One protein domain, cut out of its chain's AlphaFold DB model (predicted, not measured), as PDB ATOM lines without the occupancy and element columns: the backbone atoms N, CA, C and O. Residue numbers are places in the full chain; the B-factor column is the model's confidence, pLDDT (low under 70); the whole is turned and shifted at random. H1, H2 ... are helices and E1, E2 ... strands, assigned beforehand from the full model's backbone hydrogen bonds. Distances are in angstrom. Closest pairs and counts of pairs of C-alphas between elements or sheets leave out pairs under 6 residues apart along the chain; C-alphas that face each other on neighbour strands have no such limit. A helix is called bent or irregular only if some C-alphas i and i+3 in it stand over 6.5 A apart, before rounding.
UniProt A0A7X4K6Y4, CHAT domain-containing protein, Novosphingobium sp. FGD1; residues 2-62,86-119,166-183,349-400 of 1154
ATOM      1  N   VAL A   2      34.000 -28.400  26.815       71.81
ATOM      2  CA  VAL A   2      35.212 -27.673  26.397       71.81
ATOM      3  C   VAL A   2      36.229 -28.663  25.828       71.81
ATOM      4  O   VAL A   2      36.481 -29.690  26.459       71.81
ATOM      5  N   GLN A   3      36.818 -28.349  24.674       79.06
ATOM      6  CA  GLN A   3      37.919 -29.091  24.045       79.06
ATOM      7  C   GLN A   3      39.062 -28.119  23.723       79.06
ATOM      8  O   GLN A   3      38.802 -26.993  23.316       79.06
ATOM      9  N   THR A   4      40.318 -28.545  23.872       77.19
ATOM     10  CA  THR A   4      41.506 -27.709  23.601       77.19
ATOM     11  C   THR A   4      42.316 -28.326  22.452       77.19
ATOM     12  O   THR A   4      43.231 -29.102  22.725       77.19
ATOM     13  N   PRO A   5      41.957 -28.069  21.179       74.69
ATOM     14  CA  PRO A   5      42.604 -28.704  20.023       74.69
ATOM     15  C   PRO A   5      44.006 -28.151  19.716       74.69
ATOM     16  O   PRO A   5      44.836 -28.866  19.162       74.69
ATOM     17  N   ALA A   6      44.298 -26.900  20.091       79.56
ATOM     18  CA  ALA A   6      45.593 -26.257  19.865       79.56
ATOM     19  C   ALA A   6      46.003 -25.374  21.058       79.56
ATOM     20  O   ALA A   6      45.179 -25.000  21.898       79.56
ATOM     21  N   THR A   7      47.290 -25.026  21.150       76.94
ATOM     22  CA  THR A   7      47.838 -24.266  22.285       76.94
ATOM     23  C   THR A   7      47.243 -22.855  22.356       76.94
ATOM     24  O   THR A   7      47.492 -21.991  21.509       76.94
ATOM     25  N   GLY A   8      46.447 -22.619  23.400       82.00
ATOM     26  CA  GLY A   8      45.707 -21.372  23.578       82.00
ATOM     27  C   GLY A   8      44.498 -21.226  22.648       82.00
ATOM     28  O   GLY A   8      44.124 -20.100  22.343       82.00
ATOM     29  N   VAL A   9      43.906 -22.328  22.175       88.69
ATOM     30  CA  VAL A   9      42.603 -22.343  21.488       88.69
ATOM     31  C   VAL A   9      41.689 -23.333  22.207       88.69
ATOM     32  O   VAL A   9      42.043 -24.502  22.362       88.69
ATOM     33  N   ARG A  10      40.507 -22.887  22.638       90.56
ATOM     34  CA  ARG A  10      39.460 -23.729  23.236       90.56
ATOM     35  C   ARG A  10      38.178 -23.642  22.417       90.56
ATOM     36  O   ARG A  10      37.699 -22.555  22.111       90.56
ATOM     37  N   LEU A  11      37.590 -24.789  22.119       86.31
ATOM     38  CA  LEU A  11      36.235 -24.918  21.599       86.31
ATOM     39  C   LEU A  11      35.273 -25.049  22.778       86.31
ATOM     40  O   LEU A  11      35.517 -25.866  23.669       86.31
ATOM     41  N   VAL A  12      34.175 -24.290  22.781       81.75
ATOM     42  CA  VAL A  12      33.110 -24.426  23.784       81.75
ATOM     43  C   VAL A  12      31.752 -24.529  23.101       81.75
ATOM     44  O   VAL A  12      31.439 -23.762  22.198       81.75
ATOM     45  N   GLY A  13      30.945 -25.510  23.508       75.88
ATOM     46  CA  GLY A  13      29.634 -25.788  22.899       75.88
ATOM     47  C   GLY A  13      29.694 -26.542  21.559       75.88
ATOM     48  O   GLY A  13      28.695 -27.136  21.166       75.88
ATOM     49  N   VAL A  14      30.865 -26.603  20.917       79.81
ATOM     50  CA  VAL A  14      31.185 -27.464  19.764       79.81
ATOM     51  C   VAL A  14      32.337 -28.415  20.099       79.81
ATOM     52  O   VAL A  14      33.069 -28.196  21.066       79.81
ATOM     53  N   ILE A  15      32.485 -29.465  19.296       79.81
ATOM     54  CA  ILE A  15      33.600 -30.418  19.315       79.81
ATOM     55  C   ILE A  15      34.258 -30.471  17.937       79.81
ATOM     56  O   ILE A  15      33.615 -30.191  16.924       79.81
ATOM     57  N   GLU A  16      35.530 -30.847  17.895       83.00
ATOM     58  CA  GLU A  16      36.225 -31.169  16.646       83.00
ATOM     59  C   GLU A  16      35.764 -32.535  16.108       83.00
ATOM     60  O   GLU A  16      35.472 -33.447  16.885       83.00
ATOM     61  N   VAL A  17      35.716 -32.697  14.783       80.31
ATOM     62  CA  VAL A  17      35.355 -33.963  14.129       80.31
ATOM     63  C   VAL A  17      36.449 -34.444  13.170       80.31
ATOM     64  O   VAL A  17      36.710 -33.833  12.137       80.31
ATOM     65  N   GLU A  18      37.042 -35.607  13.468       61.72
ATOM     66  CA  GLU A  18      38.098 -36.246  12.653       61.72
ATOM     67  C   GLU A  18      37.680 -36.456  11.183       61.72
ATOM     68  O   GLU A  18      38.497 -36.456  10.261       61.72
ATOM     69  N   ALA A  19      36.378 -36.653  10.956       57.25
ATOM     70  CA  ALA A  19      35.793 -36.978   9.668       57.25
ATOM     71  C   ALA A  19      34.972 -35.808   9.107       57.25
ATOM     72  O   ALA A  19      33.750 -35.783   9.231       57.25
ATOM     73  N   ALA A  20      35.642 -34.893   8.401       58.03
ATOM     74  CA  ALA A  20      34.974 -33.855   7.613       58.03
ATOM     75  C   ALA A  20      33.909 -34.454   6.652       58.03
ATOM     76  O   ALA A  20      34.152 -35.531   6.091       58.03
ATOM     77  N   PRO A  21      32.763 -33.779   6.427       57.41
ATOM     78  CA  PRO A  21      31.748 -34.150   5.435       57.41
ATOM     79  C   PRO A  21      32.283 -34.347   4.012       57.41
ATOM     80  O   PRO A  21      33.344 -33.849   3.644       57.41
ATOM     81  N   ALA A  22      31.526 -35.042   3.157       49.72
ATOM     82  CA  ALA A  22      31.952 -35.337   1.783       49.72
ATOM     83  C   ALA A  22      32.137 -34.085   0.896       49.72
ATOM     84  O   ALA A  22      32.866 -34.160  -0.095       49.72
ATOM     85  N   ALA A  23      31.517 -32.951   1.248       51.72
ATOM     86  CA  ALA A  23      31.793 -31.648   0.641       51.72
ATOM     87  C   ALA A  23      33.172 -31.119   1.082       51.72
ATOM     88  O   ALA A  23      34.074 -31.005   0.250       51.72
ATOM     89  N   LEU A  24      33.368 -30.936   2.394       54.81
ATOM     90  CA  LEU A  24      34.620 -30.479   3.027       54.81
ATOM     91  C   LEU A  24      35.806 -31.466   2.878       54.81
ATOM     92  O   LEU A  24      36.946 -31.138   3.188       54.81
ATOM     93  N   ARG A  25      35.580 -32.683   2.364       46.38
ATOM     94  CA  ARG A  25      36.647 -33.617   1.950       46.38
ATOM     95  C   ARG A  25      37.201 -33.353   0.552       46.38
ATOM     96  O   ARG A  25      38.280 -33.859   0.256       46.38
ATOM     97  N   ARG A  26      36.516 -32.599  -0.319       48.09
ATOM     98  CA  ARG A  26      37.028 -32.327  -1.679       48.09
ATOM     99  C   ARG A  26      38.212 -31.358  -1.688       48.09
ATOM    100  O   ARG A  26      39.060 -31.497  -2.562       48.09
ATOM    101  N   SER A  27      38.309 -30.460  -0.707       42.84
ATOM    102  CA  SER A  27      39.514 -29.663  -0.433       42.84
ATOM    103  C   SER A  27      40.626 -30.524   0.181       42.84
ATOM    104  O   SER A  27      41.751 -30.513  -0.306       42.84
ATOM    105  N   ARG A  28      40.311 -31.360   1.185       36.03
ATOM    106  CA  ARG A  28      41.315 -32.184   1.896       36.03
ATOM    107  C   ARG A  28      41.849 -33.407   1.124       36.03
ATOM    108  O   ARG A  28      42.896 -33.934   1.493       36.03
ATOM    109  N   ALA A  29      41.152 -33.907   0.097       36.59
ATOM    110  CA  ALA A  29      41.484 -35.181  -0.558       36.59
ATOM    111  C   ALA A  29      41.138 -35.250  -2.066       36.59
ATOM    112  O   ALA A  29      40.355 -36.100  -2.496       36.59
ATOM    113  N   GLY A  30      41.768 -34.411  -2.896       29.39
ATOM    114  CA  GLY A  30      41.664 -34.505  -4.361       29.39
ATOM    115  C   GLY A  30      42.820 -33.820  -5.097       29.39
ATOM    116  O   GLY A  30      43.214 -32.716  -4.744       29.39
ATOM    117  N   GLY A  31      43.383 -34.476  -6.118       34.16
ATOM    118  CA  GLY A  31      44.471 -33.928  -6.940       34.16
ATOM    119  C   GLY A  31      43.967 -33.049  -8.087       34.16
ATOM    120  O   GLY A  31      44.048 -33.467  -9.238       34.16
ATOM    121  N   GLY A  32      43.424 -31.868  -7.781       43.97
ATOM    122  CA  GLY A  32      43.087 -30.857  -8.792       43.97
ATOM    123  C   GLY A  32      42.172 -29.734  -8.295       43.97
ATOM    124  O   GLY A  32      41.176 -30.008  -7.625       43.97
ATOM    125  N   ALA A  33      42.501 -28.491  -8.673       40.50
ATOM    126  CA  ALA A  33      41.782 -27.226  -8.442       40.50
ATOM    127  C   ALA A  33      41.509 -26.820  -6.975       40.50
ATOM    128  O   ALA A  33      41.875 -25.721  -6.572       40.50
ATOM    129  N   GLY A  34      40.898 -27.679  -6.153       46.09
ATOM    130  CA  GLY A  34      40.530 -27.340  -4.770       46.09
ATOM    131  C   GLY A  34      41.738 -27.016  -3.885       46.09
ATOM    132  O   GLY A  34      41.740 -26.005  -3.194       46.09
ATOM    133  N   GLY A  35      42.798 -27.830  -3.957       59.66
ATOM    134  CA  GLY A  35      44.031 -27.598  -3.193       59.66
ATOM    135  C   GLY A  35      44.840 -26.372  -3.645       59.66
ATOM    136  O   GLY A  35      45.594 -25.819  -2.854       59.66
ATOM    137  N   GLU A  36      44.663 -25.920  -4.891       63.66
ATOM    138  CA  GLU A  36      45.309 -24.704  -5.408       63.66
ATOM    139  C   GLU A  36      44.648 -23.451  -4.810       63.66
ATOM    140  O   GLU A  36      45.344 -22.543  -4.363       63.66
ATOM    141  N   ALA A  37      43.312 -23.430  -4.728       67.00
ATOM    142  CA  ALA A  37      42.570 -22.347  -4.082       67.00
ATOM    143  C   ALA A  37      42.866 -22.257  -2.570       67.00
ATOM    144  O   ALA A  37      43.032 -21.160  -2.043       67.00
ATOM    145  N   GLU A  38      42.994 -23.396  -1.883       73.38
ATOM    146  CA  GLU A  38      43.404 -23.463  -0.469       73.38
ATOM    147  C   GLU A  38      44.787 -22.835  -0.235       73.38
ATOM    148  O   GLU A  38      44.924 -21.939   0.596       73.38
ATOM    149  N   ALA A  39      45.796 -23.231  -1.020       73.19
ATOM    150  CA  ALA A  39      47.147 -22.674  -0.915       73.19
ATOM    151  C   ALA A  39      47.191 -21.161  -1.217       73.19
ATOM    152  O   ALA A  39      47.958 -20.421  -0.599       73.19
ATOM    153  N   VAL A  40      46.338 -20.689  -2.134       74.44
ATOM    154  CA  VAL A  40      46.142 -19.260  -2.438       74.44
ATOM    155  C   VAL A  40      45.531 -18.500  -1.255       74.44
ATOM    156  O   VAL A  40      45.974 -17.387  -0.968       74.44
ATOM    157  N   LEU A  41      44.561 -19.086  -0.542       80.62
ATOM    158  CA  LEU A  41      43.961 -18.496   0.658       80.62
ATOM    159  C   LEU A  41      44.965 -18.430   1.813       80.62
ATOM    160  O   LEU A  41      45.240 -17.342   2.320       80.62
ATOM    161  N   ASP A  42      45.549 -19.561   2.204       80.25
ATOM    162  CA  ASP A  42      46.470 -19.618   3.346       80.25
ATOM    163  C   ASP A  42      47.727 -18.763   3.078       80.25
ATOM    164  O   ASP A  42      48.180 -18.003   3.938       80.25
ATOM    165  N   GLY A  43      48.222 -18.773   1.834       75.50
ATOM    166  CA  GLY A  43      49.294 -17.896   1.370       75.50
ATOM    167  C   GLY A  43      48.930 -16.406   1.339       75.50
ATOM    168  O   GLY A  43      49.829 -15.567   1.416       75.50
ATOM    169  N   ALA A  44      47.652 -16.034   1.231       77.81
ATOM    170  CA  ALA A  44      47.201 -14.644   1.339       77.81
ATOM    171  C   ALA A  44      47.100 -14.189   2.804       77.81
ATOM    172  O   ALA A  44      47.526 -13.079   3.133       77.81
ATOM    173  N   LEU A  45      46.597 -15.058   3.691       81.06
ATOM    174  CA  LEU A  45      46.528 -14.813   5.137       81.06
ATOM    175  C   LEU A  45      47.931 -14.597   5.726       81.06
ATOM    176  O   LEU A  45      48.176 -13.589   6.397       81.06
ATOM    177  N   ALA A  46      48.880 -15.471   5.377       78.12
ATOM    178  CA  ALA A  46      50.278 -15.339   5.777       78.12
ATOM    179  C   ALA A  46      50.894 -14.010   5.295       78.12
ATOM    180  O   ALA A  46      51.532 -13.302   6.078       78.12
ATOM    181  N   GLN A  47      50.645 -13.605   4.041       72.31
ATOM    182  CA  GLN A  47      51.131 -12.323   3.514       72.31
ATOM    183  C   GLN A  47      50.449 -11.088   4.131       72.31
ATOM    184  O   GLN A  47      51.056 -10.020   4.151       72.31
ATOM    185  N   ALA A  48      49.230 -11.202   4.668       69.06
ATOM    186  CA  ALA A  48      48.604 -10.154   5.483       69.06
ATOM    187  C   ALA A  48      49.179 -10.088   6.919       69.06
ATOM    188  O   ALA A  48      48.792  -9.235   7.731       69.06
ATOM    189  N   GLY A  49      50.106 -10.989   7.266       73.94
ATOM    190  CA  GLY A  49      50.638 -11.153   8.614       73.94
ATOM    191  C   GLY A  49      49.571 -11.645   9.590       73.94
ATOM    192  O   GLY A  49      49.449 -11.082  10.682       73.94
ATOM    193  N   MET A  50      48.755 -12.609   9.163       80.81
ATOM    194  CA  MET A  50      47.894 -13.421  10.020       80.81
ATOM    195  C   MET A  50      48.502 -14.824  10.123       80.81
ATOM    196  O   MET A  50      48.673 -15.496   9.110       80.81
ATOM    197  N   ASP A  51      48.833 -15.257  11.336       82.31
ATOM    198  CA  ASP A  51      49.397 -16.583  11.608       82.31
ATOM    199  C   ASP A  51      48.267 -17.558  11.963       82.31
ATOM    200  O   ASP A  51      47.560 -17.340  12.951       82.31
ATOM    201  N   VAL A  52      48.044 -18.594  11.146       87.19
ATOM    202  CA  VAL A  52      46.927 -19.543  11.317       87.19
ATOM    203  C   VAL A  52      47.309 -20.603  12.350       87.19
ATOM    204  O   VAL A  52      47.956 -21.602  12.050       87.19
ATOM    205  N   VAL A  53      46.890 -20.378  13.595       86.25
ATOM    206  CA  VAL A  53      47.266 -21.191  14.765       86.25
ATOM    207  C   VAL A  53      46.384 -22.428  14.975       86.25
ATOM    208  O   VAL A  53      46.705 -23.262  15.821       86.25
ATOM    209  N   ALA A  54      45.276 -22.548  14.237       87.06
ATOM    210  CA  ALA A  54      44.469 -23.765  14.142       87.06
ATOM    211  C   ALA A  54      43.616 -23.776  12.856       87.06
ATOM    212  O   ALA A  54      42.995 -22.763  12.538       87.06
ATOM    213  N   ASP A  55      43.530 -24.923  12.175       88.69
ATOM    214  CA  ASP A  55      42.557 -25.217  11.106       88.69
ATOM    215  C   ASP A  55      41.800 -26.503  11.474       88.69
ATOM    216  O   ASP A  55      42.396 -27.578  11.574       88.69
ATOM    217  N   LEU A  56      40.503 -26.380  11.758       86.19
ATOM    218  CA  LEU A  56      39.699 -27.400  12.440       86.19
ATOM    219  C   LEU A  56      38.341 -27.561  11.759       86.19
ATOM    220  O   LEU A  56      37.758 -26.575  11.322       86.19
ATOM    221  N   VAL A  57      37.773 -28.770  11.754       84.75
ATOM    222  CA  VAL A  57      36.352 -28.971  11.411       84.75
ATOM    223  C   VAL A  57      35.577 -29.221  12.697       84.75
ATOM    224  O   VAL A  57      35.911 -30.135  13.451       84.75
ATOM    225  N   VAL A  58      34.561 -28.399  12.958       82.31
ATOM    226  CA  VAL A  58      33.804 -28.379  14.216       82.31
ATOM    227  C   VAL A  58      32.310 -28.600  13.993       82.31
ATOM    228  O   VAL A  58      31.738 -28.164  12.995       82.31
ATOM    229  N   ALA A  59      31.674 -29.286  14.940       77.50
ATOM    230  CA  ALA A  59      30.253 -29.633  14.922       77.50
ATOM    231  C   ALA A  59      29.675 -29.643  16.355       77.50
ATOM    232  O   ALA A  59      30.439 -29.638  17.327       77.50
ATOM    233  N   PRO A  60      28.343 -29.685  16.547       71.62
ATOM    234  CA  PRO A  60      27.761 -29.846  17.876       71.62
ATOM    235  C   PRO A  60      28.136 -31.195  18.510       71.62
ATOM    236  O   PRO A  60      28.256 -32.201  17.802       71.62
ATOM    237  N   PRO A  61      28.239 -31.276  19.848       67.38
ATOM    238  CA  PRO A  61      28.315 -32.557  20.534       67.38
ATOM    239  C   PRO A  61      27.038 -33.371  20.283       67.38
ATOM    240  O   PRO A  61      25.924 -32.878  20.464       67.38
ATOM    241  N   ALA A  62      27.200 -34.636  19.888       60.94
ATOM    242  CA  ALA A  62      26.082 -35.510  19.547       60.94
ATOM    243  C   ALA A  62      25.110 -35.692  20.729       60.94
ATOM    244  O   ALA A  62      25.468 -36.241  21.774       60.94
ATOM    245  N   ARG A  86      31.160 -21.382  20.583       84.75
ATOM    246  CA  ARG A  86      32.193 -20.341  20.515       84.75
ATOM    247  C   ARG A  86      33.606 -20.920  20.496       84.75
ATOM    248  O   ARG A  86      33.837 -22.040  20.956       84.75
ATOM    249  N   VAL A  87      34.546 -20.111  20.024       87.50
ATOM    250  CA  VAL A  87      35.991 -20.331  20.156       87.50
ATOM    251  C   VAL A  87      36.536 -19.320  21.161       87.50
ATOM    252  O   VAL A  87      36.187 -18.146  21.110       87.50
ATOM    253  N   GLU A  88      37.394 -19.755  22.074       90.12
ATOM    254  CA  GLU A  88      38.180 -18.882  22.948       90.12
ATOM    255  C   GLU A  88      39.652 -18.995  22.537       90.12
ATOM    256  O   GLU A  88      40.173 -20.103  22.395       90.12
ATOM    257  N   VAL A  89      40.321 -17.864  22.330       89.88
ATOM    258  CA  VAL A  89      41.702 -17.784  21.845       89.88
ATOM    259  C   VAL A  89      42.521 -16.953  22.820       89.88
ATOM    260  O   VAL A  89      42.275 -15.761  22.992       89.88
ATOM    261  N   ASP A  90      43.513 -17.576  23.443       89.06
ATOM    262  CA  ASP A  90      44.489 -16.868  24.264       89.06
ATOM    263  C   ASP A  90      45.487 -16.138  23.351       89.06
ATOM    264  O   ASP A  90      45.959 -16.710  22.359       89.06
ATOM    265  N   VAL A  91      45.800 -14.887  23.681       83.69
ATOM    266  CA  VAL A  91      46.702 -13.987  22.941       83.69
ATOM    267  C   VAL A  91      47.678 -13.288  23.898       83.69
ATOM    268  O   VAL A  91      47.405 -13.143  25.096       83.69
ATOM    269  N   ALA A  92      48.843 -12.878  23.395       81.06
ATOM    270  CA  ALA A  92      49.806 -12.099  24.172       81.06
ATOM    271  C   ALA A  92      49.418 -10.602  24.239       81.06
ATOM    272  O   ALA A  92      48.685 -10.110  23.378       81.06
ATOM    273  N   PRO A  93      49.927  -9.832  25.222       72.12
ATOM    274  CA  PRO A  93      49.701  -8.388  25.283       72.12
ATOM    275  C   PRO A  93      50.149  -7.672  23.999       72.12
ATOM    276  O   PRO A  93      51.332  -7.669  23.661       72.12
ATOM    277  N   GLY A  94      49.204  -7.040  23.298       68.75
ATOM    278  CA  GLY A  94      49.452  -6.372  22.012       68.75
ATOM    279  C   GLY A  94      49.231  -7.247  20.771       68.75
ATOM    280  O   GLY A  94      49.426  -6.762  19.655       68.75
ATOM    281  N   GLU A  95      48.791  -8.495  20.936       77.44
ATOM    282  CA  GLU A  95      48.230  -9.333  19.872       77.44
ATOM    283  C   GLU A  95      46.694  -9.243  19.829       77.44
ATOM    284  O   GLU A  95      46.043  -8.738  20.741       77.44
ATOM    285  N   SER A  96      46.110  -9.743  18.745       84.44
ATOM    286  CA  SER A  96      44.681 -10.007  18.596       84.44
ATOM    287  C   SER A  96      44.475 -11.217  17.677       84.44
ATOM    288  O   SER A  96      45.440 -11.788  17.159       84.44
ATOM    289  N   ALA A  97      43.227 -11.640  17.491       86.94
ATOM    290  CA  ALA A  97      42.877 -12.778  16.650       86.94
ATOM    291  C   ALA A  97      41.570 -12.560  15.873       86.94
ATOM    292  O   ALA A  97      40.742 -11.715  16.219       86.94
ATOM    293  N   LEU A  98      41.400 -13.354  14.819       89.25
ATOM    294  CA  LEU A  98      40.205 -13.476  13.983       89.25
ATOM    295  C   LEU A  98      39.920 -14.965  13.741       89.25
ATOM    296  O   LEU A  98      40.831 -15.794  13.806       89.25
ATOM    297  N   VAL A  99      38.669 -15.305  13.433       89.19
ATOM    298  CA  VAL A  99      38.286 -16.666  13.031       89.19
ATOM    299  C   VAL A  99      37.585 -16.607  11.678       89.19
ATOM    300  O   VAL A  99      36.539 -15.978  11.549       89.19
ATOM    301  N   LEU A 100      38.159 -17.260  10.670       89.75
ATOM    302  CA  LEU A 100      37.568 -17.410   9.343       89.75
ATOM    303  C   LEU A 100      36.820 -18.747   9.280       89.75
ATOM    304  O   LEU A 100      37.434 -19.808   9.400       89.75
ATOM    305  N   VAL A 101      35.501 -18.694   9.116       85.62
ATOM    306  CA  VAL A 101      34.616 -19.865   9.039       85.62
ATOM    307  C   VAL A 101      34.315 -20.184   7.572       85.62
ATOM    308  O   VAL A 101      33.984 -19.286   6.805       85.62
ATOM    309  N   GLU A 102      34.411 -21.456   7.196       83.56
ATOM    310  CA  GLU A 102      34.121 -22.016   5.870       83.56
ATOM    311  C   GLU A 102      33.000 -23.061   6.016       83.56
ATOM    312  O   GLU A 102      33.141 -24.045   6.752       83.56
ATOM    313  N   GLY A 103      31.859 -22.837   5.361       71.88
ATOM    314  CA  GLY A 103      30.704 -23.742   5.421       71.88
ATOM    315  C   GLY A 103      30.769 -24.907   4.424       71.88
ATOM    316  O   GLY A 103      31.547 -24.898   3.470       71.88
ATOM    317  N   GLU A 104      29.879 -25.902   4.572       64.25
ATOM    318  CA  GLU A 104      29.665 -26.953   3.551       64.25
ATOM    319  C   GLU A 104      29.228 -26.389   2.178       64.25
ATOM    320  O   GLU A 104      29.180 -27.116   1.176       64.25
ATOM    321  N   ASP A 105      28.866 -25.109   2.122       59.34
ATOM    322  CA  ASP A 105      28.547 -24.332   0.929       59.34
ATOM    323  C   ASP A 105      29.757 -23.739   0.191       59.34
ATOM    324  O   ASP A 105      29.616 -23.387  -0.983       59.34
ATOM    325  N   GLY A 106      30.939 -23.718   0.811       65.06
ATOM    326  CA  GLY A 106      32.128 -23.044   0.279       65.06
ATOM    327  C   GLY A 106      32.084 -21.523   0.459       65.06
ATOM    328  O   GLY A 106      32.755 -20.801  -0.277       65.06
ATOM    329  N   VAL A 107      31.265 -21.040   1.398       72.25
ATOM    330  CA  VAL A 107      31.124 -19.623   1.753       72.25
ATOM    331  C   VAL A 107      32.020 -19.302   2.943       72.25
ATOM    332  O   VAL A 107      32.150 -20.105   3.868       72.25
ATOM    333  N   PHE A 108      32.627 -18.116   2.911       81.12
ATOM    334  CA  PHE A 108      33.617 -17.654   3.876       81.12
ATOM    335  C   PHE A 108      33.067 -16.512   4.738       81.12
ATOM    336  O   PHE A 108      32.547 -15.524   4.219       81.12
ATOM    337  N   HIS A 109      33.211 -16.645   6.059       82.06
ATOM    338  CA  HIS A 109      32.671 -15.725   7.060       82.06
ATOM    339  C   HIS A 109      33.732 -15.294   8.083       82.06
ATOM    340  O   HIS A 109      34.319 -16.132   8.770       82.06
ATOM    341  N   TRP A 110      33.942 -13.987   8.233       85.50
ATOM    342  CA  TRP A 110      34.891 -13.412   9.184       85.50
ATOM    343  C   TRP A 110      34.236 -13.143  10.545       85.50
ATOM    344  O   TRP A 110      33.419 -12.234  10.712       85.50
ATOM    345  N   VAL A 111      34.634 -13.919  11.553       85.25
ATOM    346  CA  VAL A 111      34.191 -13.776  12.944       85.25
ATOM    347  C   VAL A 111      35.225 -12.977  13.743       85.25
ATOM    348  O   VAL A 111      36.430 -13.234  13.715       85.25
ATOM    349  N   PHE A 112      34.716 -11.983  14.468       84.00
ATOM    350  CA  PHE A 112      35.457 -10.975  15.231       84.00
ATOM    351  C   PHE A 112      35.235 -11.195  16.738       84.00
ATOM    352  O   PHE A 112      34.206 -11.775  17.091       84.00
ATOM    353  N   PRO A 113      36.126 -10.719  17.628       82.50
ATOM    354  CA  PRO A 113      35.994 -10.981  19.059       82.50
ATOM    355  C   PRO A 113      34.769 -10.288  19.682       82.50
ATOM    356  O   PRO A 113      34.438  -9.144  19.360       82.50
ATOM    357  N   ASP A 114      34.120 -10.983  20.613       75.75
ATOM    358  CA  ASP A 114      32.820 -10.630  21.189       75.75
ATOM    359  C   ASP A 114      32.854  -9.331  22.015       75.75
ATOM    360  O   ASP A 114      31.859  -8.609  22.053       75.75
ATOM    361  N   GLU A 115      33.990  -8.960  22.619       57.31
ATOM    362  CA  GLU A 115      34.107  -7.703  23.384       57.31
ATOM    363  C   GLU A 115      33.989  -6.436  22.512       57.31
ATOM    364  O   GLU A 115      33.711  -5.355  23.032       57.31
ATOM    365  N   LEU A 116      34.094  -6.550  21.180       51.62
ATOM    366  CA  LEU A 116      33.784  -5.440  20.268       51.62
ATOM    367  C   LEU A 116      32.273  -5.156  20.115       51.62
ATOM    368  O   LEU A 116      31.919  -4.168  19.475       51.62
ATOM    369  N   HIS A 117      31.370  -5.980  20.664       40.06
ATOM    370  CA  HIS A 117      29.917  -5.781  20.514       40.06
ATOM    371  C   HIS A 117      29.299  -4.720  21.447       40.06
ATOM    372  O   HIS A 117      28.142  -4.358  21.237       40.06
ATOM    373  N   SER A 118      29.999  -4.258  22.491       32.31
ATOM    374  CA  SER A 118      29.352  -3.601  23.646       32.31
ATOM    375  C   SER A 118      29.880  -2.213  24.039       32.31
ATOM    376  O   SER A 118      29.249  -1.556  24.870       32.31
ATOM    377  N   ALA A 119      30.984  -1.733  23.459       28.77
ATOM    378  CA  ALA A 119      31.596  -0.452  23.825       28.77
ATOM    379  C   ALA A 119      31.319   0.666  22.801       28.77
ATOM    380  O   ALA A 119      31.673   0.558  21.627       28.77
ATOM    381  N   ASP A 166      19.857 -25.640  18.430       38.19
ATOM    382  CA  ASP A 166      19.255 -26.324  17.282       38.19
ATOM    383  C   ASP A 166      19.726 -25.763  15.916       38.19
ATOM    384  O   ASP A 166      19.113 -26.060  14.892       38.19
ATOM    385  N   ARG A 167      20.756 -24.898  15.871       44.41
ATOM    386  CA  ARG A 167      21.086 -24.060  14.696       44.41
ATOM    387  C   ARG A 167      22.497 -24.190  14.112       44.41
ATOM    388  O   ARG A 167      22.746 -23.590  13.072       44.41
ATOM    389  N   LEU A 168      23.399 -24.972  14.704       49.03
ATOM    390  CA  LEU A 168      24.707 -25.297  14.101       49.03
ATOM    391  C   LEU A 168      24.673 -26.745  13.576       49.03
ATOM    392  O   LEU A 168      25.450 -27.589  13.987       49.03
ATOM    393  N   ILE A 169      23.665 -27.064  12.755       53.81
ATOM    394  CA  ILE A 169      23.266 -28.452  12.433       53.81
ATOM    395  C   ILE A 169      24.336 -29.205  11.619       53.81
ATOM    396  O   ILE A 169      24.458 -30.423  11.744       53.81
ATOM    397  N   GLU A 170      25.110 -28.488  10.804       62.59
ATOM    398  CA  GLU A 170      26.087 -29.041   9.859       62.59
ATOM    399  C   GLU A 170      27.525 -28.678  10.285       62.59
ATOM    400  O   GLU A 170      27.731 -27.589  10.831       62.59
ATOM    401  N   PRO A 171      28.532 -29.552  10.073       72.88
ATOM    402  CA  PRO A 171      29.917 -29.243  10.421       72.88
ATOM    403  C   PRO A 171      30.489 -28.100   9.580       72.88
ATOM    404  O   PRO A 171      30.352 -28.087   8.358       72.88
ATOM    405  N   VAL A 172      31.206 -27.183  10.227       80.00
ATOM    406  CA  VAL A 172      31.904 -26.064   9.574       80.00
ATOM    407  C   VAL A 172      33.404 -26.171   9.803       80.00
ATOM    408  O   VAL A 172      33.848 -26.696  10.826       80.00
ATOM    409  N   ARG A 173      34.203 -25.663   8.868       85.12
ATOM    410  CA  ARG A 173      35.650 -25.529   9.042       85.12
ATOM    411  C   ARG A 173      35.977 -24.141   9.586       85.12
ATOM    412  O   ARG A 173      35.330 -23.166   9.216       85.12
ATOM    413  N   ILE A 174      36.953 -24.045  10.481       87.19
ATOM    414  CA  ILE A 174      37.393 -22.792  11.101       87.19
ATOM    415  C   ILE A 174      38.915 -22.673  11.030       87.19
ATOM    416  O   ILE A 174      39.631 -23.554  11.498       87.19
ATOM    417  N   ARG A 175      39.404 -21.555  10.486       90.06
ATOM    418  CA  ARG A 175      40.809 -21.132  10.562       90.06
ATOM    419  C   ARG A 175      40.920 -20.029  11.614       90.06
ATOM    420  O   ARG A 175      40.352 -18.950  11.447       90.06
ATOM    421  N   VAL A 176      41.615 -20.300  12.714       89.75
ATOM    422  CA  VAL A 176      41.880 -19.336  13.793       89.75
ATOM    423  C   VAL A 176      43.214 -18.663  13.510       89.75
ATOM    424  O   VAL A 176      44.231 -19.352  13.448       89.75
ATOM    425  N   ALA A 177      43.233 -17.338  13.364       88.25
ATOM    426  CA  ALA A 177      44.442 -16.609  12.993       88.25
ATOM    427  C   ALA A 177      44.794 -15.489  13.987       88.25
ATOM    428  O   ALA A 177      43.960 -14.630  14.279       88.25
ATOM    429  N   ARG A 178      46.033 -15.489  14.500       86.81
ATOM    430  CA  ARG A 178      46.583 -14.459  15.405       86.81
ATOM    431  C   ARG A 178      47.381 -13.406  14.628       86.81
ATOM    432  O   ARG A 178      47.926 -13.685  13.562       86.81
ATOM    433  N   PHE A 179      47.473 -12.188  15.160       79.44
ATOM    434  CA  PHE A 179      48.299 -11.112  14.601       79.44
ATOM    435  C   PHE A 179      48.681 -10.061  15.654       79.44
ATOM    436  O   PHE A 179      47.964  -9.846  16.626       79.44
ATOM    437  N   VAL A 180      49.782  -9.335  15.427       75.94
ATOM    438  CA  VAL A 180      50.163  -8.178  16.259       75.94
ATOM    439  C   VAL A 180      49.252  -6.985  15.953       75.94
ATOM    440  O   VAL A 180      49.143  -6.557  14.803       75.94
ATOM    441  N   ALA A 181      48.617  -6.443  16.991       61.91
ATOM    442  CA  ALA A 181      47.594  -5.398  16.938       61.91
ATOM    443  C   ALA A 181      48.118  -3.981  17.258       61.91
ATOM    444  O   ALA A 181      47.403  -3.001  17.072       61.91
ATOM    445  N   ALA A 182      49.360  -3.856  17.738       51.59
ATOM    446  CA  ALA A 182      49.936  -2.630  18.306       51.59
ATOM    447  C   ALA A 182      50.338  -1.531  17.283       51.59
ATOM    448  O   ALA A 182      51.411  -0.940  17.397       51.59
ATOM    449  N   GLN A 183      49.505  -1.249  16.274       48.00
ATOM    450  CA  GLN A 183      49.745  -0.204  15.265       48.00
ATOM    451  C   GLN A 183      48.730   0.942  15.381       48.00
ATOM    452  O   GLN A 183      47.575   0.734  15.743       48.00
ATOM    453  N   ASN A 349      27.727  -2.392   6.693       78.88
ATOM    454  CA  ASN A 349      27.700  -3.481   5.719       78.88
ATOM    455  C   ASN A 349      29.117  -3.991   5.377       78.88
ATOM    456  O   ASN A 349      29.249  -5.021   4.720       78.88
ATOM    457  N   TRP A 350      30.182  -3.354   5.891       80.69
ATOM    458  CA  TRP A 350      31.583  -3.750   5.659       80.69
ATOM    459  C   TRP A 350      31.896  -5.206   6.043       80.69
ATOM    460  O   TRP A 350      32.758  -5.823   5.426       80.69
ATOM    461  N   ARG A 351      31.181  -5.788   7.019       78.19
ATOM    462  CA  ARG A 351      31.299  -7.221   7.364       78.19
ATOM    463  C   ARG A 351      30.758  -8.123   6.248       78.19
ATOM    464  O   ARG A 351      31.420  -9.073   5.854       78.19
ATOM    465  N   THR A 352      29.606  -7.777   5.674       76.50
ATOM    466  CA  THR A 352      29.066  -8.462   4.490       76.50
ATOM    467  C   THR A 352      29.975  -8.275   3.276       76.50
ATOM    468  O   THR A 352      30.177  -9.226   2.531       76.50
ATOM    469  N   LEU A 353      30.563  -7.085   3.099       81.12
ATOM    470  CA  LEU A 353      31.508  -6.800   2.016       81.12
ATOM    471  C   LEU A 353      32.720  -7.748   2.046       81.12
ATOM    472  O   LEU A 353      33.044  -8.324   1.012       81.12
ATOM    473  N   VAL A 354      33.370  -7.939   3.204       84.06
ATOM    474  CA  VAL A 354      34.561  -8.810   3.311       84.06
ATOM    475  C   VAL A 354      34.226 -10.297   3.189       84.06
ATOM    476  O   VAL A 354      34.949 -11.012   2.494       84.06
ATOM    477  N   ASP A 355      33.118 -10.756   3.777       79.62
ATOM    478  CA  ASP A 355      32.614 -12.131   3.625       79.62
ATOM    479  C   ASP A 355      32.319 -12.446   2.150       79.62
ATOM    480  O   ASP A 355      32.775 -13.456   1.600       79.62
ATOM    481  N   LEU A 356      31.603 -11.537   1.478       77.56
ATOM    482  CA  LEU A 356      31.252 -11.669   0.071       77.56
ATOM    483  C   LEU A 356      32.496 -11.645  -0.820       77.56
ATOM    484  O   LEU A 356      32.657 -12.563  -1.617       77.56
ATOM    485  N   TYR A 357      33.385 -10.653  -0.673       81.75
ATOM    486  CA  TYR A 357      34.612 -10.564  -1.476       81.75
ATOM    487  C   TYR A 357      35.482 -11.816  -1.313       81.75
ATOM    488  O   TYR A 357      35.920 -12.379  -2.314       81.75
ATOM    489  N   THR A 358      35.670 -12.304  -0.082       83.00
ATOM    490  CA  THR A 358      36.409 -13.554   0.173       83.00
ATOM    491  C   THR A 358      35.751 -14.730  -0.559       83.00
ATOM    492  O   THR A 358      36.422 -15.466  -1.283       83.00
ATOM    493  N   SER A 359      34.427 -14.863  -0.450       79.38
ATOM    494  CA  SER A 359      33.664 -15.955  -1.067       79.38
ATOM    495  C   SER A 359      33.702 -15.933  -2.603       79.38
ATOM    496  O   SER A 359      33.938 -16.970  -3.224       79.38
ATOM    497  N   ILE A 360      33.518 -14.770  -3.240       73.69
ATOM    498  CA  ILE A 360      33.494 -14.665  -4.711       73.69
ATOM    499  C   ILE A 360      34.891 -14.787  -5.335       73.69
ATOM    500  O   ILE A 360      35.016 -15.342  -6.426       73.69
ATOM    501  N   LEU A 361      35.949 -14.350  -4.641       79.62
ATOM    502  CA  LEU A 361      37.340 -14.551  -5.073       79.62
ATOM    503  C   LEU A 361      37.730 -16.042  -5.038       79.62
ATOM    504  O   LEU A 361      38.304 -16.566  -5.999       79.62
ATOM    505  N   MET A 362      37.353 -16.758  -3.974       79.19
ATOM    506  CA  MET A 362      37.581 -18.205  -3.850       79.19
ATOM    507  C   MET A 362      36.769 -19.015  -4.874       79.19
ATOM    508  O   MET A 362      37.296 -19.936  -5.512       79.19
ATOM    509  N   ALA A 363      35.508 -18.633  -5.109       73.06
ATOM    510  CA  ALA A 363      34.672 -19.232  -6.146       73.06
ATOM    511  C   ALA A 363      35.242 -19.006  -7.560       73.06
ATOM    512  O   ALA A 363      35.334 -19.961  -8.333       73.06
ATOM    513  N   GLY A 364      35.688 -17.784  -7.878       68.62
ATOM    514  CA  GLY A 364      36.297 -17.444  -9.169       68.62
ATOM    515  C   GLY A 364      37.583 -18.226  -9.443       68.62
ATOM    516  O   GLY A 364      37.747 -18.797 -10.520       68.62
ATOM    517  N   THR A 365      38.449 -18.353  -8.437       72.25
ATOM    518  CA  THR A 365      39.682 -19.160  -8.514       72.25
ATOM    519  C   THR A 365      39.378 -20.617  -8.853       72.25
ATOM    520  O   THR A 365      39.964 -21.191  -9.770       72.25
ATOM    521  N   THR A 366      38.391 -21.197  -8.165       67.38
ATOM    522  CA  THR A 366      37.977 -22.591  -8.377       67.38
ATOM    523  C   THR A 366      37.304 -22.804  -9.741       67.38
ATOM    524  O   THR A 366      37.403 -23.890 -10.312       67.38
ATOM    525  N   LEU A 367      36.638 -21.778 -10.282       63.81
ATOM    526  CA  LEU A 367      35.960 -21.813 -11.581       63.81
ATOM    527  C   LEU A 367      36.935 -21.778 -12.774       63.81
ATOM    528  O   LEU A 367      36.663 -22.412 -13.792       63.81
ATOM    529  N   LEU A 368      38.056 -21.057 -12.657       62.56
ATOM    530  CA  LEU A 368      39.017 -20.849 -13.754       62.56
ATOM    531  C   LEU A 368      40.046 -21.989 -13.900       62.56
ATOM    532  O   LEU A 368      40.501 -22.273 -15.010       62.56
ATOM    533  N   GLY A 369      40.351 -22.689 -12.802       52.72
ATOM    534  CA  GLY A 369      41.010 -24.000 -12.794       52.72
ATOM    535  C   GLY A 369      42.490 -24.052 -13.213       52.72
ATOM    536  O   GLY A 369      43.070 -23.104 -13.746       52.72
ATOM    537  N   ALA A 370      43.092 -25.229 -13.003       47.81
ATOM    538  CA  ALA A 370      44.540 -25.475 -13.062       47.81
ATOM    539  C   ALA A 370      45.256 -24.978 -14.339       47.81
ATOM    540  O   ALA A 370      46.409 -24.557 -14.287       47.81
ATOM    541  N   ALA A 371      44.577 -24.965 -15.493       39.69
ATOM    542  CA  ALA A 371      45.149 -24.498 -16.762       39.69
ATOM    543  C   ALA A 371      45.431 -22.978 -16.813       39.69
ATOM    544  O   ALA A 371      46.098 -22.517 -17.739       39.69
ATOM    545  N   THR A 372      44.939 -22.202 -15.841       50.84
ATOM    546  CA  THR A 372      45.180 -20.751 -15.703       50.84
ATOM    547  C   THR A 372      45.821 -20.369 -14.358       50.84
ATOM    548  O   THR A 372      46.071 -19.187 -14.097       50.84
ATOM    549  N   ALA A 373      46.129 -21.363 -13.516       53.72
ATOM    550  CA  ALA A 373      46.410 -21.191 -12.091       53.72
ATOM    551  C   ALA A 373      47.515 -20.180 -11.714       53.72
ATOM    552  O   ALA A 373      47.281 -19.438 -10.764       53.72
ATOM    553  N   PRO A 374      48.673 -20.061 -12.402       59.88
ATOM    554  CA  PRO A 374      49.750 -19.183 -11.925       59.88
ATOM    555  C   PRO A 374      49.375 -17.696 -11.883       59.88
ATOM    556  O   PRO A 374      49.743 -16.993 -10.945       59.88
ATOM    557  N   LEU A 375      48.625 -17.207 -12.880       62.34
ATOM    558  CA  LEU A 375      48.181 -15.810 -12.916       62.34
ATOM    559  C   LEU A 375      46.928 -15.605 -12.057       62.34
ATOM    560  O   LEU A 375      46.868 -14.643 -11.297       62.34
ATOM    561  N   VAL A 376      45.952 -16.515 -12.147       63.28
ATOM    562  CA  VAL A 376      44.702 -16.428 -11.373       63.28
ATOM    563  C   VAL A 376      44.981 -16.523  -9.874       63.28
ATOM    564  O   VAL A 376      44.530 -15.669  -9.118       63.28
ATOM    565  N   GLY A 377      45.786 -17.496  -9.443       67.56
ATOM    566  CA  GLY A 377      46.199 -17.654  -8.051       67.56
ATOM    567  C   GLY A 377      46.943 -16.431  -7.515       67.56
ATOM    568  O   GLY A 377      46.594 -15.946  -6.446       67.56
ATOM    569  N   MET A 378      47.885 -15.863  -8.278       68.50
ATOM    570  CA  MET A 378      48.593 -14.629  -7.899       68.50
ATOM    571  C   MET A 378      47.642 -13.431  -7.736       68.50
ATOM    572  O   MET A 378      47.771 -12.660  -6.783       68.50
ATOM    573  N   VAL A 379      46.683 -13.270  -8.654       69.25
ATOM    574  CA  VAL A 379      45.675 -12.199  -8.611       69.25
ATOM    575  C   VAL A 379      44.741 -12.364  -7.410       69.25
ATOM    576  O   VAL A 379      44.551 -11.411  -6.652       69.25
ATOM    577  N   THR A 380      44.214 -13.568  -7.184       73.19
ATOM    578  CA  THR A 380      43.356 -13.861  -6.031       73.19
ATOM    579  C   THR A 380      44.125 -13.698  -4.721       73.19
ATOM    580  O   THR A 380      43.607 -13.069  -3.804       73.19
ATOM    581  N   GLN A 381      45.366 -14.186  -4.625       79.69
ATOM    582  CA  GLN A 381      46.196 -14.051  -3.425       79.69
ATOM    583  C   GLN A 381      46.423 -12.573  -3.079       79.69
ATOM    584  O   GLN A 381      46.281 -12.186  -1.921       79.69
ATOM    585  N   GLN A 382      46.700 -11.730  -4.082       78.50
ATOM    586  CA  GLN A 382      46.843 -10.284  -3.902       78.50
ATOM    587  C   GLN A 382      45.531  -9.628  -3.425       78.50
ATOM    588  O   GLN A 382      45.557  -8.820  -2.498       78.50
ATOM    589  N   ALA A 383      44.382 -10.007  -3.994       79.38
ATOM    590  CA  ALA A 383      43.078  -9.473  -3.590       79.38
ATOM    591  C   ALA A 383      42.658  -9.925  -2.174       79.38
ATOM    592  O   ALA A 383      42.292  -9.093  -1.343       79.38
ATOM    593  N   ILE A 384      42.778 -11.221  -1.857       84.56
ATOM    594  CA  ILE A 384      42.480 -11.770  -0.523       84.56
ATOM    595  C   ILE A 384      43.419 -11.169   0.529       84.56
ATOM    596  O   ILE A 384      42.965 -10.859   1.627       84.56
ATOM    597  N   LYS A 385      44.695 -10.920   0.204       84.88
ATOM    598  CA  LYS A 385      45.636 -10.229   1.097       84.88
ATOM    599  C   LYS A 385      45.150  -8.824   1.464       84.88
ATOM    600  O   LYS A 385      45.181  -8.467   2.641       84.88
ATOM    601  N   PHE A 386      44.672  -8.037   0.496       81.00
ATOM    602  CA  PHE A 386      44.117  -6.707   0.770       81.00
ATOM    603  C   PHE A 386      42.813  -6.779   1.587       81.00
ATOM    604  O   PHE A 386      42.634  -5.990   2.516       81.00
ATOM    605  N   VAL A 387      41.935  -7.756   1.314       86.31
ATOM    606  CA  VAL A 387      40.732  -8.006   2.131       86.31
ATOM    607  C   VAL A 387      41.121  -8.376   3.567       86.31
ATOM    608  O   VAL A 387      40.660  -7.731   4.503       86.31
ATOM    609  N   ALA A 388      42.023  -9.338   3.765       84.00
ATOM    610  CA  ALA A 388      42.506  -9.750   5.082       84.00
ATOM    611  C   ALA A 388      43.191  -8.591   5.830       84.00
ATOM    612  O   ALA A 388      42.928  -8.386   7.014       84.00
ATOM    613  N   GLY A 389      43.999  -7.773   5.149       81.12
ATOM    614  CA  GLY A 389      44.573  -6.549   5.714       81.12
ATOM    615  C   GLY A 389      43.507  -5.564   6.210       81.12
ATOM    616  O   GLY A 389      43.648  -5.000   7.296       81.12
ATOM    617  N   PHE A 390      42.400  -5.411   5.480       82.69
ATOM    618  CA  PHE A 390      41.264  -4.600   5.920       82.69
ATOM    619  C   PHE A 390      40.518  -5.219   7.113       82.69
ATOM    620  O   PHE A 390      40.292  -4.526   8.105       82.69
ATOM    621  N   VAL A 391      40.226  -6.526   7.095       82.88
ATOM    622  CA  VAL A 391      39.620  -7.245   8.238       82.88
ATOM    623  C   VAL A 391      40.492  -7.114   9.495       82.88
ATOM    624  O   VAL A 391      39.972  -6.861  10.578       82.88
ATOM    625  N   LYS A 392      41.819  -7.205   9.357       79.81
ATOM    626  CA  LYS A 392      42.808  -6.989  10.427       79.81
ATOM    627  C   LYS A 392      42.764  -5.572  11.006       79.81
ATOM    628  O   LYS A 392      42.982  -5.391  12.202       79.81
ATOM    629  N   ALA A 393      42.468  -4.576  10.172       73.25
ATOM    630  CA  ALA A 393      42.338  -3.184  10.584       73.25
ATOM    631  C   ALA A 393      40.975  -2.877  11.241       73.25
ATOM    632  O   ALA A 393      40.929  -2.072  12.167       73.25
ATOM    633  N   MET A 394      39.875  -3.526  10.837       75.69
ATOM    634  CA  MET A 394      38.518  -3.235  11.343       75.69
ATOM    635  C   MET A 394      38.375  -3.218  12.890       75.69
ATOM    636  O   MET A 394      37.711  -2.304  13.385       75.69
ATOM    637  N   PRO A 395      38.991  -4.129  13.681       65.00
ATOM    638  CA  PRO A 395      38.993  -4.051  15.147       65.00
ATOM    639  C   PRO A 395      39.705  -2.823  15.724       65.00
ATOM    640  O   PRO A 395      39.373  -2.388  16.823       65.00
ATOM    641  N   LEU A 396      40.704  -2.299  15.008       59.44
ATOM    642  CA  LEU A 396      41.571  -1.206  15.452       59.44
ATOM    643  C   LEU A 396      40.993   0.153  15.058       59.44
ATOM    644  O   LEU A 396      40.963   1.077  15.863       59.44
ATOM    645  N   VAL A 397      40.533   0.270  13.809       53.97
ATOM    646  CA  VAL A 397      40.130   1.539  13.187       53.97
ATOM    647  C   VAL A 397      38.864   2.113  13.821       53.97
ATOM    648  O   VAL A 397      38.730   3.333  13.904       53.97
ATOM    649  N   GLY A 398      37.956   1.251  14.290       53.81
ATOM    650  CA  GLY A 398      36.571   1.619  14.573       53.81
ATOM    651  C   GLY A 398      35.759   1.738  13.278       53.81
ATOM    652  O   GLY A 398      36.295   2.016  12.206       53.81
ATOM    653  N   VAL A 399      34.447   1.506  13.348       54.22
ATOM    654  CA  VAL A 399      33.568   1.467  12.161       54.22
ATOM    655  C   VAL A 399      33.119   2.890  11.781       54.22
ATOM    656  O   VAL A 399      31.937   3.222  11.765       54.22
ATOM    657  N   GLU A 400      34.099   3.763  11.530       54.81
ATOM    658  CA  GLU A 400      33.917   5.181  11.210       54.81
ATOM    659  C   GLU A 400      34.250   5.474   9.739       54.81
ATOM    660  O   GLU A 400      35.377   5.285   9.283       54.81
TER     661      GLU A 400
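AT A GLANCE: This is residues 2 to 62, 86 to 119, 166 to 183 and 349 to 400 of the 1154 residues of the protein "CHAT domain-containing protein" of Novosphingobium sp. FGD1 (UniProt A0A7X4K6Y4). Two antiparallel sheets face each other as a small sandwich, E1 E2 E4 over the strongly twisted E3 E7 E5 E6, and a bundle of three helices, H2, H4 and H5, lies on the side of the larger sheet away from the smaller one. H4 runs beside edge strand E6, while H2 and H5 only graze the larger sheet. The 165 printed residues have five named helices and seven named strands, in the order E1 E2 H1 H2 E3 E4 E5 E6 H3 E7 H4 H5; the class is mixed, helices and strands. The whole is compact, with a radius of gyration of the C-alphas of 16.0 A and spans of 47 by 41 by 29 A.

HOW THE PARTS SIT: E1, residues 2 to 6, and E2, residues 9 to 12, form a hairpin, with N 3 and O 11 at 3.0 A. E2 is antiparallel to E4, residues 86 to 91, with N 10 and O 88 at 2.8 A. In the other sheet E7, residues 172 to 180, is antiparallel to E3, residues 51 to 59, with N 56 and O 174 at 3.0 A. E7 is also antiparallel to E5, residues 95 to 102, with N 98 and O 177 at 2.9 A. E5 and E6, residues 108 to 111, form a hairpin, with N 101 and O 109 at 2.8 A. The facing parts of this sandwich, two sheets face to face, are 9.7 A apart centre to centre. H2, residues 34 to 47, H4, residues 350 to 368, and H5, residues 370 to 397, make an up and down bundle, each running against the one before. H2 and H5 touch at a steep tilt of 40 degrees, the closest C-alphas, Ala 44 and Lys 385, being 4.7 A apart. H4 and H5, a helical hairpin, touch at a shallow tilt of 10 degrees, the closest C-alphas, Leu 361 and Thr 380, being 6.1 A apart. H1, residues 25 to 28, touches H2, with C-alphas 27 and 34 closest at 5.0 A. H3, residues 114 to 117, is close to H5 but not clearly touching, with C-alphas 116 and 395 closest at 7.4 A. Every O i to N i+4 pair is within hydrogen-bond range in H2 and H4; H5 has 20 of 24, and H1 and H3 are too short for such a pair.

IN THESE COORDINATES: E1 begins at C-alpha 2, (35.212, -27.673, 26.397). H2 is 20.2 A long, E3 23.4 A, E5 23.6 A, E7 26.4 A and H4 26.9 A. H5, 37.9 A, is irregular, with C-alphas 371 and 374 8.5 A apart, and ends at C-alpha 397, (40.130, 1.539, 13.187).

THE WHOLE: The C-alphas farthest apart, Ala 119 and Ala 371, are 49.1 A apart. Cuts leave gaps of 16.4 A between C-alphas 62 and 86, 29.4 A between 119 and 166, and 24.2 A between 183 and 349. The link E2 to H1 is long. The mean pLDDT of the printed part is 71.1, and 61 residues are under 70, among them 18 to 37 and 366 to 379.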